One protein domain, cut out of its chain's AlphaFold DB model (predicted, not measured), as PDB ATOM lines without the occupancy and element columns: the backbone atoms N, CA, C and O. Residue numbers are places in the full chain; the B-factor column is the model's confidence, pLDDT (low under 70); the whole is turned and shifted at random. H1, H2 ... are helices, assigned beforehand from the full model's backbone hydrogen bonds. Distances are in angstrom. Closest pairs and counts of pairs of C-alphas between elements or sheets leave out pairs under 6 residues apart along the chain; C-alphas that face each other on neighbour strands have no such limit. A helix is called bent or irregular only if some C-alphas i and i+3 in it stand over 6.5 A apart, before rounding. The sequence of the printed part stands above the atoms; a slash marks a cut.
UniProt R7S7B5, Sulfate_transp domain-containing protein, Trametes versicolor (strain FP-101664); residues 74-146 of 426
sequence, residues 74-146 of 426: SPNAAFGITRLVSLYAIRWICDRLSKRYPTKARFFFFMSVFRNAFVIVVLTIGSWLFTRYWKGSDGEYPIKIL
ATOM      1  N   SER A  74     -41.701 193.511  31.693       55.34
ATOM      2  CA  SER A  74     -42.476 192.479  31.006       55.34
ATOM      3  C   SER A  74     -41.779 191.119  31.215       55.34
ATOM      4  O   SER A  74     -40.561 191.032  31.002       55.34
ATOM      5  N   PRO A  75     -42.496 190.055  31.623       58.41
ATOM      6  CA  PRO A  75     -41.903 188.742  31.885       58.41
ATOM      7  C   PRO A  75     -41.009 188.259  30.729       58.41
ATOM      8  O   PRO A  75     -39.922 187.732  30.944       58.41
ATOM      9  N   ASN A  76     -41.393 188.571  29.487       52.25
ATOM     10  CA  ASN A  76     -40.628 188.308  28.264       52.25
ATOM     11  C   ASN A  76     -39.193 188.865  28.276       52.25
ATOM     12  O   ASN A  76     -38.253 188.181  27.860       52.25
ATOM     13  N   ALA A  77     -39.005 190.095  28.762       56.12
ATOM     14  CA  ALA A  77     -37.691 190.723  28.844       56.12
ATOM     15  C   ALA A  77     -36.806 190.034  29.892       56.12
ATOM     16  O   ALA A  77     -35.611 189.848  29.657       56.12
ATOM     17  N   ALA A  78     -37.390 189.572  31.003       63.59
ATOM     18  CA  ALA A  78     -36.674 188.817  32.028       63.59
ATOM     19  C   ALA A  78     -36.153 187.471  31.489       63.59
ATOM     20  O   ALA A  78     -34.982 187.147  31.697       63.59
ATOM     21  N   PHE A  79     -36.955 186.725  30.716       64.50
ATOM     22  CA  PHE A  79     -36.497 185.488  30.060       64.50
ATOM     23  C   PHE A  79     -35.403 185.754  29.011       64.50
ATOM     24  O   PHE A  79     -34.432 184.998  28.924       64.50
ATOM     25  N   GLY A  80     -35.505 186.852  28.253       62.97
ATOM     26  CA  GLY A  80     -34.485 187.270  27.286       62.97
ATOM     27  C   GLY A  80     -33.148 187.663  27.932       62.97
ATOM     28  O   GLY A  80     -32.089 187.204  27.496       62.97
ATOM     29  N   ILE A  81     -33.180 188.457  29.004       65.50
ATOM     30  CA  ILE A  81     -31.980 188.866  29.752       65.50
ATOM     31  C   ILE A  81     -31.358 187.661  30.460       65.50
ATOM     32  O   ILE A  81     -30.151 187.451  30.356       65.50
ATOM     33  N   THR A  82     -32.170 186.809  31.091       73.50
ATOM     34  CA  THR A  82     -31.697 185.574  31.740       73.50
ATOM     35  C   THR A  82     -30.999 184.655  30.738       73.50
ATOM     36  O   THR A  82     -29.929 184.116  31.028       73.50
ATOM     37  N   ARG A  83     -31.538 184.532  29.515       68.25
ATOM     38  CA  ARG A  83     -30.899 183.805  28.409       68.25
ATOM     39  C   ARG A  83     -29.526 184.379  28.068       68.25
ATOM     40  O   ARG A  83     -28.562 183.624  27.980       68.25
ATOM     41  N   LEU A  84     -29.425 185.692  27.866       68.50
ATOM     42  CA  LEU A  84     -28.169 186.353  27.496       68.50
ATOM     43  C   LEU A  84     -27.105 186.216  28.588       68.50
ATOM     44  O   LEU A  84     -25.974 185.818  28.297       68.50
ATOM     45  N   VAL A  85     -27.484 186.482  29.840       76.38
ATOM     46  CA  VAL A  85     -26.596 186.365  31.003       76.38
ATOM     47  C   VAL A  85     -26.116 184.923  31.161       76.38
ATOM     48  O   VAL A  85     -24.918 184.697  31.312       76.38
ATOM     49  N   SER A  86     -27.011 183.939  31.037       74.00
ATOM     50  CA  SER A  86     -26.659 182.517  31.115       74.00
ATOM     51  C   SER A  86     -25.712 182.088  29.989       74.00
ATOM     52  O   SER A  86     -24.679 181.469  30.247       74.00
ATOM     53  N   LEU A  87     -25.991 182.476  28.739       78.06
ATOM     54  CA  LEU A  87     -25.128 182.163  27.596       78.06
ATOM     55  C   LEU A  87     -23.721 182.747  27.756       78.06
ATOM     56  O   LEU A  87     -22.735 182.070  27.447       78.06
ATOM     57  N   TYR A  88     -23.625 183.988  28.239       76.06
ATOM     58  CA  TYR A  88     -22.344 184.641  28.487       76.06
ATOM     59  C   TYR A  88     -21.599 183.999  29.661       76.06
ATOM     60  O   TYR A  88     -20.417 183.686  29.528       76.06
ATOM     61  N   ALA A  89     -22.290 183.725  30.770       81.50
ATOM     62  CA  ALA A  89     -21.711 183.077  31.942       81.50
ATOM     63  C   ALA A  89     -21.167 181.682  31.605       81.50
ATOM     64  O   ALA A  89     -20.016 181.389  31.916       81.50
ATOM     65  N   ILE A  90     -21.938 180.847  30.898       83.44
ATOM     66  CA  ILE A  90     -21.497 179.505  30.483       83.44
ATOM     67  C   ILE A  90     -20.258 179.601  29.592       83.44
ATOM     68  O   ILE A  90     -19.294 178.862  29.803       83.44
ATOM     69  N   ARG A  91     -20.252 180.525  28.620       81.94
ATOM     70  CA  ARG A  91     -19.086 180.748  27.758       81.94
ATOM     71  C   ARG A  91     -17.866 181.159  28.582       81.94
ATOM     72  O   ARG A  91     -16.818 180.539  28.450       81.94
ATOM     73  N   TRP A  92     -18.012 182.154  29.453       82.94
ATOM     74  CA  TRP A  92     -16.928 182.667  30.287       82.94
ATOM     75  C   TRP A  92     -16.352 181.592  31.218       82.94
ATOM     76  O   TRP A  92     -15.133 181.434  31.304       82.94
ATOM     77  N   ILE A  93     -17.219 180.805  31.862       87.31
ATOM     78  CA  ILE A  93     -16.838 179.697  32.745       87.31
ATOM     79  C   ILE A  93     -16.084 178.621  31.955       87.31
ATOM     80  O   ILE A  93     -14.987 178.231  32.358       87.31
ATOM     81  N   CYS A  94     -16.620 178.175  30.813       84.38
ATOM     82  CA  CYS A  94     -15.983 177.144  29.988       84.38
ATOM     83  C   CYS A  94     -14.642 177.613  29.413       84.38
ATOM     84  O   CYS A  94     -13.675 176.854  29.430       84.38
ATOM     85  N   ASP A  95     -14.547 178.867  28.969       84.00
ATOM     86  CA  ASP A  95     -13.302 179.438  28.451       84.00
ATOM     87  C   ASP A  95     -12.244 179.521  29.566       84.00
ATOM     88  O   ASP A  95     -11.086 179.151  29.358       84.00
ATOM     89  N   ARG A  96     -12.634 179.920  30.783       87.12
ATOM     90  CA  ARG A  96     -11.732 179.977  31.945       87.12
ATOM     91  C   ARG A  96     -11.292 178.587  32.412       87.12
ATOM     92  O   ARG A  96     -10.118 178.395  32.725       87.12
ATOM     93  N   LEU A  97     -12.197 177.608  32.410       86.81
ATOM     94  CA  LEU A  97     -11.900 176.204  32.719       86.81
ATOM     95  C   LEU A  97     -11.005 175.552  31.662       86.81
ATOM     96  O   LEU A  97     -10.105 174.801  32.030       86.81
ATOM     97  N   SER A  98     -11.185 175.882  30.379       86.25
ATOM     98  CA  SER A  98     -10.333 175.373  29.296       86.25
ATOM     99  C   SER A  98      -8.872 175.801  29.463       86.25
ATOM    100  O   SER A  98      -7.968 175.004  29.229       86.25
ATOM    101  N   LYS A  99      -8.644 177.031  29.951       88.00
ATOM    102  CA  LYS A  99      -7.307 177.559  30.258       88.00
ATOM    103  C   LYS A  99      -6.717 176.947  31.529       88.00
ATOM    104  O   LYS A  99      -5.508 176.772  31.609       88.00
ATOM    105  N   ARG A 100      -7.558 176.629  32.521       89.25
ATOM    106  CA  ARG A 100      -7.126 176.057  33.807       89.25
ATOM    107  C   ARG A 100      -6.801 174.562  33.714       89.25
ATOM    108  O   ARG A 100      -5.910 174.101  34.416       89.25
ATOM    109  N   TYR A 101      -7.502 173.820  32.852       88.62
ATOM    110  CA  TYR A 101      -7.333 172.375  32.662       88.62
ATOM    111  C   TYR A 101      -7.112 172.026  31.179       88.62
ATOM    112  O   TYR A 101      -8.047 171.578  30.504       88.62
ATOM    113  N   PRO A 102      -5.880 172.176  30.656       84.38
ATOM    114  CA  PRO A 102      -5.588 171.964  29.235       84.38
ATOM    115  C   PRO A 102      -5.835 170.517  28.780       84.38
ATOM    116  O   PRO A 102      -6.282 170.288  27.657       84.38
ATOM    117  N   THR A 103      -5.653 169.534  29.667       87.88
ATOM    118  CA  THR A 103      -5.903 168.109  29.380       87.88
ATOM    119  C   THR A 103      -7.375 167.801  29.093       87.88
ATOM    120  O   THR A 103      -7.678 166.875  28.346       87.88
ATOM    121  N   LYS A 104      -8.304 168.602  29.634       87.25
ATOM    122  CA  LYS A 104      -9.755 168.475  29.414       87.25
ATOM    123  C   LYS A 104     -10.324 169.598  28.540       87.25
ATOM    124  O   LYS A 104     -11.542 169.726  28.426       87.25
ATOM    125  N   ALA A 105      -9.478 170.391  27.878       81.94
ATOM    126  CA  ALA A 105      -9.913 171.549  27.095       81.94
ATOM    127  C   ALA A 105     -10.923 171.189  25.992       81.94
ATOM    128  O   ALA A 105     -11.882 171.928  25.780       81.94
ATOM    129  N   ARG A 106     -10.778 170.020  25.344       82.81
ATOM    130  CA  ARG A 106     -11.746 169.530  24.341       82.81
ATOM    131  C   ARG A 106     -13.139 169.297  24.931       82.81
ATOM    132  O   ARG A 106     -14.129 169.648  24.300       82.81
ATOM    133  N   PHE A 107     -13.226 168.759  26.145       85.56
ATOM    134  CA  PHE A 107     -14.502 168.548  26.831       85.56
ATOM    135  C   PHE A 107     -15.186 169.883  27.160       85.56
ATOM    136  O   PHE A 107     -16.366 170.064  26.863       85.56
ATOM    137  N   PHE A 108     -14.432 170.856  27.690       84.81
ATOM    138  CA  PHE A 108     -14.954 172.202  27.962       84.81
ATOM    139  C   PHE A 108     -15.345 172.959  26.687       84.81
ATOM    140  O   PHE A 108     -16.333 173.693  26.693       84.81
ATOM    141  N   PHE A 109     -14.623 172.743  25.584       82.44
ATOM    142  CA  PHE A 109     -15.002 173.257  24.272       82.44
ATOM    143  C   PHE A 109     -16.379 172.724  23.852       82.44
ATOM    144  O   PHE A 109     -17.268 173.526  23.575       82.44
ATOM    145  N   PHE A 110     -16.606 171.405  23.888       84.00
ATOM    146  CA  PHE A 110     -17.913 170.836  23.541       84.00
ATOM    147  C   PHE A 110     -19.026 171.305  24.490       84.00
ATOM    148  O   PHE A 110     -20.083 171.718  24.017       84.00
ATOM    149  N   MET A 111     -18.782 171.365  25.802       82.19
ATOM    150  CA  MET A 111     -19.735 171.943  26.765       82.19
ATOM    151  C   MET A 111     -20.110 173.395  26.427       82.19
ATOM    152  O   MET A 111     -21.284 173.762  26.473       82.19
ATOM    153  N   SER A 112     -19.139 174.215  26.013       78.38
ATOM    154  CA  SER A 112     -19.386 175.595  25.574       78.38
ATOM    155  C   SER A 112     -20.260 175.648  24.319       78.38
ATOM    156  O   SER A 112     -21.152 176.490  24.223       78.38
ATOM    157  N   VAL A 113     -20.044 174.738  23.366       79.81
ATOM    158  CA  VAL A 113     -20.831 174.623  22.128       79.81
ATOM    159  C   VAL A 113     -22.295 174.276  22.418       79.81
ATOM    160  O   VAL A 113     -23.196 174.891  21.843       79.81
ATOM    161  N   PHE A 114     -22.543 173.365  23.361       80.31
ATOM    162  CA  PHE A 114     -23.892 172.967  23.773       80.31
ATOM    163  C   PHE A 114     -24.660 174.047  24.550       80.31
ATOM    164  O   PHE A 114     -25.858 173.869  24.768       80.31
ATOM    165  N   ARG A 115     -24.048 175.191  24.917       77.81
ATOM    166  CA  ARG A 115     -24.712 176.230  25.734       77.81
ATOM    167  C   ARG A 115     -26.068 176.659  25.182       77.81
ATOM    168  O   ARG A 115     -26.992 176.862  25.951       77.81
ATOM    169  N   ASN A 116     -26.199 176.786  23.858       73.75
ATOM    170  CA  ASN A 116     -27.449 177.241  23.249       73.75
ATOM    171  C   ASN A 116     -28.549 176.197  23.448       73.75
ATOM    172  O   ASN A 116     -29.648 176.556  23.851       73.75
ATOM    173  N   ALA A 117     -28.236 174.919  23.218       75.75
ATOM    174  CA  ALA A 117     -29.172 173.821  23.433       75.75
ATOM    175  C   ALA A 117     -29.539 173.691  24.917       75.75
ATOM    176  O   ALA A 117     -30.717 173.627  25.250       75.75
ATOM    177  N   PHE A 118     -28.546 173.743  25.808       80.06
ATOM    178  CA  PHE A 118     -28.756 173.677  27.253       80.06
ATOM    179  C   PHE A 118     -29.652 174.814  27.758       80.06
ATOM    180  O   PHE A 118     -30.644 174.569  28.438       80.06
ATOM    181  N   VAL A 119     -29.352 176.057  27.373       75.81
ATOM    182  CA  VAL A 119     -30.138 177.227  27.779       75.81
ATOM    183  C   VAL A 119     -31.547 177.178  27.189       75.81
ATOM    184  O   VAL A 119     -32.492 177.513  27.892       75.81
ATOM    185  N   ILE A 120     -31.723 176.713  25.946       74.88
ATOM    186  CA  ILE A 120     -33.062 176.507  25.373       74.88
ATOM    187  C   ILE A 120     -33.840 175.490  26.207       74.88
ATOM    188  O   ILE A 120     -34.953 175.802  26.606       74.88
ATOM    189  N   VAL A 121     -33.271 174.325  26.531       81.06
ATOM    190  CA  VAL A 121     -33.954 173.298  27.339       81.06
ATOM    191  C   VAL A 121     -34.337 173.836  28.720       81.06
ATOM    192  O   VAL A 121     -35.492 173.711  29.121       81.06
ATOM    193  N   VAL A 122     -33.414 174.498  29.423       80.88
ATOM    194  CA  VAL A 122     -33.676 175.073  30.754       80.88
ATOM    195  C   VAL A 122     -34.759 176.152  30.694       80.88
ATOM    196  O   VAL A 122     -35.665 176.150  31.522       80.88
ATOM    197  N   LEU A 123     -34.714 177.047  29.703       74.44
ATOM    198  CA  LEU A 123     -35.734 178.087  29.533       74.44
ATOM    199  C   LEU A 123     -37.081 177.519  29.085       74.44
ATOM    200  O   LEU A 123     -38.108 178.065  29.464       74.44
ATOM    201  N   THR A 124     -37.088 176.425  28.327       77.62
ATOM    202  CA  THR A 124     -38.307 175.711  27.912       77.62
ATOM    203  C   THR A 124     -38.987 175.089  29.134       77.62
ATOM    204  O   THR A 124     -40.183 175.280  29.335       77.62
ATOM    205  N   ILE A 125     -38.221 174.423  30.008       82.25
ATOM    206  CA  ILE A 125     -38.721 173.876  31.281       82.25
ATOM    207  C   ILE A 125     -39.181 175.006  32.212       82.25
ATOM    208  O   ILE A 125     -40.250 174.910  32.811       82.25
ATOM    209  N   GLY A 126     -38.408 176.089  32.317       77.44
ATOM    210  CA  GLY A 126     -38.755 177.258  33.128       77.44
ATOM    211  C   GLY A 126     -40.019 177.965  32.636       77.44
ATOM    212  O   GLY A 126     -40.879 178.309  33.443       77.44
ATOM    213  N   SER A 127     -40.169 178.120  31.318       72.81
ATOM    214  CA  SER A 127     -41.378 178.669  30.703       72.81
ATOM    215  C   SER A 127     -42.581 177.766  30.963       72.81
ATOM    216  O   SER A 127     -43.628 178.287  31.323       72.81
ATOM    217  N   TRP A 128     -42.437 176.443  30.836       79.19
ATOM    218  CA  TRP A 128     -43.500 175.474  31.127       79.19
ATOM    219  C   TRP A 128     -43.921 175.472  32.603       79.19
ATOM    220  O   TRP A 128     -45.110 175.461  32.912       79.19
ATOM    221  N   LEU A 129     -42.962 175.507  33.535       79.69
ATOM    222  CA  LEU A 129     -43.247 175.572  34.973       79.69
ATOM    223  C   LEU A 129     -43.989 176.858  35.348       79.69
ATOM    224  O   LEU A 129     -44.910 176.816  36.160       79.69
ATOM    225  N   PHE A 130     -43.611 177.987  34.744       73.69
ATOM    226  CA  PHE A 130     -44.230 179.283  35.010       73.69
ATOM    227  C   PHE A 130     -45.669 179.361  34.477       73.69
ATOM    228  O   PHE A 130     -46.566 179.838  35.169       73.69
ATOM    229  N   THR A 131     -45.917 178.841  33.273       71.06
ATOM    230  CA  THR A 131     -47.249 178.846  32.646       71.06
ATOM    231  C   THR A 131     -48.192 177.783  33.207       71.06
ATOM    232  O   THR A 131     -49.405 177.914  33.064       71.06
ATOM    233  N   ARG A 132     -47.679 176.752  33.895       70.88
ATOM    234  CA  ARG A 132     -48.497 175.673  34.477       70.88
ATOM    235  C   ARG A 132     -49.491 176.154  35.542       70.88
ATOM    236  O   ARG A 132     -50.542 175.536  35.691       70.88
ATOM    237  N   TYR A 133     -49.171 177.220  36.275       61.31
ATOM    238  CA  TYR A 133     -49.998 177.731  37.380       61.31
ATOM    239  C   TYR A 133     -50.867 178.941  37.002       61.31
ATOM    240  O   TYR A 133     -51.726 179.338  37.783       61.31
ATOM    241  N   TRP A 134     -50.675 179.506  35.808       58.72
ATOM    242  CA  TRP A 134     -51.379 180.689  35.314       58.72
ATOM    243  C   TRP A 134     -52.136 180.332  34.034       58.72
ATOM    244  O   TRP A 134     -51.617 180.486  32.930       58.72
ATOM    245  N   LYS A 135     -53.366 179.831  34.180       54.28
ATOM    246  CA  LYS A 135     -54.295 179.626  33.061       54.28
ATOM    247  C   LYS A 135     -55.383 180.695  33.148       54.28
ATOM    248  O   LYS A 135     -56.371 180.516  33.853       54.28
ATOM    249  N   GLY A 136     -55.138 181.842  32.514       54.06
ATOM    250  CA  GLY A 136     -56.116 182.927  32.430       54.06
ATOM    251  C   GLY A 136     -57.364 182.494  31.655       54.06
ATOM    252  O   GLY A 136     -57.284 181.624  30.786       54.06
ATOM    253  N   SER A 137     -58.507 183.108  31.968       47.34
ATOM    254  CA  SER A 137     -59.808 182.809  31.343       47.34
ATOM    255  C   SER A 137     -59.841 183.073  29.825       47.34
ATOM    256  O   SER A 137     -60.731 182.565  29.151       47.34
ATOM    257  N   ASP A 138     -58.845 183.797  29.297       51.38
ATOM    258  CA  ASP A 138     -58.761 184.263  27.904       51.38
ATOM    259  C   ASP A 138     -57.854 183.397  27.004       51.38
ATOM    260  O   ASP A 138     -57.673 183.693  25.827       51.38
ATOM    261  N   GLY A 139     -57.253 182.322  27.532       57.31
ATOM    262  CA  GLY A 139     -56.409 181.407  26.746       57.31
ATOM    263  C   GLY A 139     -55.037 181.956  26.321       57.31
ATOM    264  O   GLY A 139     -54.255 181.220  25.718       57.31
ATOM    265  N   GLU A 140     -54.705 183.203  26.666       55.78
ATOM    266  CA  GLU A 140     -53.396 183.809  26.402       55.78
ATOM    267  C   GLU A 140     -52.392 183.562  27.543       55.78
ATOM    268  O   GLU A 140     -52.717 183.642  28.730       55.78
ATOM    269  N   TYR A 141     -51.137 183.269  27.181       64.19
ATOM    270  CA  TYR A 141     -50.039 183.101  28.137       64.19
ATOM    271  C   TYR A 141     -49.354 184.450  28.427       64.19
ATOM    272  O   TYR A 141     -49.132 185.229  27.500       64.19
ATOM    273  N   PRO A 142     -48.893 184.704  29.668       58.88
ATOM    274  CA  PRO A 142     -48.196 185.948  30.036       58.88
ATOM    275  C   PRO A 142     -46.826 186.122  29.348       58.88
ATOM    276  O   PRO A 142     -46.214 187.190  29.420       58.88
ATOM    277  N   ILE A 143     -46.323 185.070  28.693       62.59
ATOM    278  CA  ILE A 143     -45.047 185.037  27.975       62.59
ATOM    279  C   ILE A 143     -45.315 184.647  26.521       62.59
ATOM    280  O   ILE A 143     -46.063 183.708  26.249       62.59
ATOM    281  N   LYS A 144     -44.657 185.333  25.583       57.03
ATOM    282  CA  LYS A 144     -44.718 185.027  24.153       57.03
ATOM    283  C   LYS A 144     -43.908 183.757  23.868       57.03
ATOM    284  O   LYS A 144     -42.684 183.798  23.721       57.03
ATOM    285  N   ILE A 145     -44.609 182.631  23.841       66.19
ATOM    286  CA  ILE A 145     -44.083 181.302  23.514       66.19
ATOM    287  C   ILE A 145     -44.337 180.961  22.040       66.19
ATOM    288  O   ILE A 145     -45.189 181.571  21.398       66.19
ATOM    289  N   LEU A 146     -43.577 180.004  21.502       57.75
ATOM    290  CA  LEU A 146     -43.566 179.657  20.076       57.75
ATOM    291  C   LEU A 146     -44.894 179.054  19.559       57.75
ATOM    292  O   LEU A 146     -45.116 179.088  18.353       57.75
TER     293      LEU A 146
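What this domain is: This is residues 74 to 146 of the 426 residues of the protein "Sulfate_transp domain-containing protein" of Trametes versicolor (strain FP-101664) (UniProt R7S7B5). The model is a long, narrow helical hairpin: H1 is one arm, and H2 then H3 run back along it as the other. Beyond H3 a tail loops out, residues 135 to 140 sticking out, and folds back. The printed part has 73 residues, with helices H1, H2, H3 and no named strand, class all helix. It is a loose rod, radius of gyration of the C-alphas 16.3 A, spans 56 by 18 by 17 A.

How they stand to each other: H1, residues 75 to 100, touches H2, residues 102 to 113, with its residues 90 to 99 alone; the closest C-alphas, Ser 98 and Ala 105, are 4.4 A apart. This hairpin has a shallow tilt of 17 degrees, opposite ways. With residues 79 to 91 alone H1 touches H3, residues 115 to 131, closest at C-alphas of Leu 87 and Arg 115, 6.2 A, opposite ways at a shallow tilt of 33 degrees, only just short of steep. H2 and H3 meet only through their link. Every O i to N i+4 pair is within hydrogen-bond range in H1 and H3, and 6 of 8 in H2.

Where its parts are: H1 begins at C-alpha 75 (-41.903, 188.742, 31.885) and is 37.1 A long. H2 is 17.0 A and irregular, C-alphas 103 and 106 being 7.8 A apart. H3 is 23.7 A, ending at C-alpha 131 (-47.249, 178.846, 32.646).

The domain as a whole: The farthest C-alphas, Thr 103 and Ser 137, are 55.9 A apart. The printed part has no cut, and both links are tight. Residues 74 to 81, 83 to 84 and 133 to 146 have pLDDT under 70.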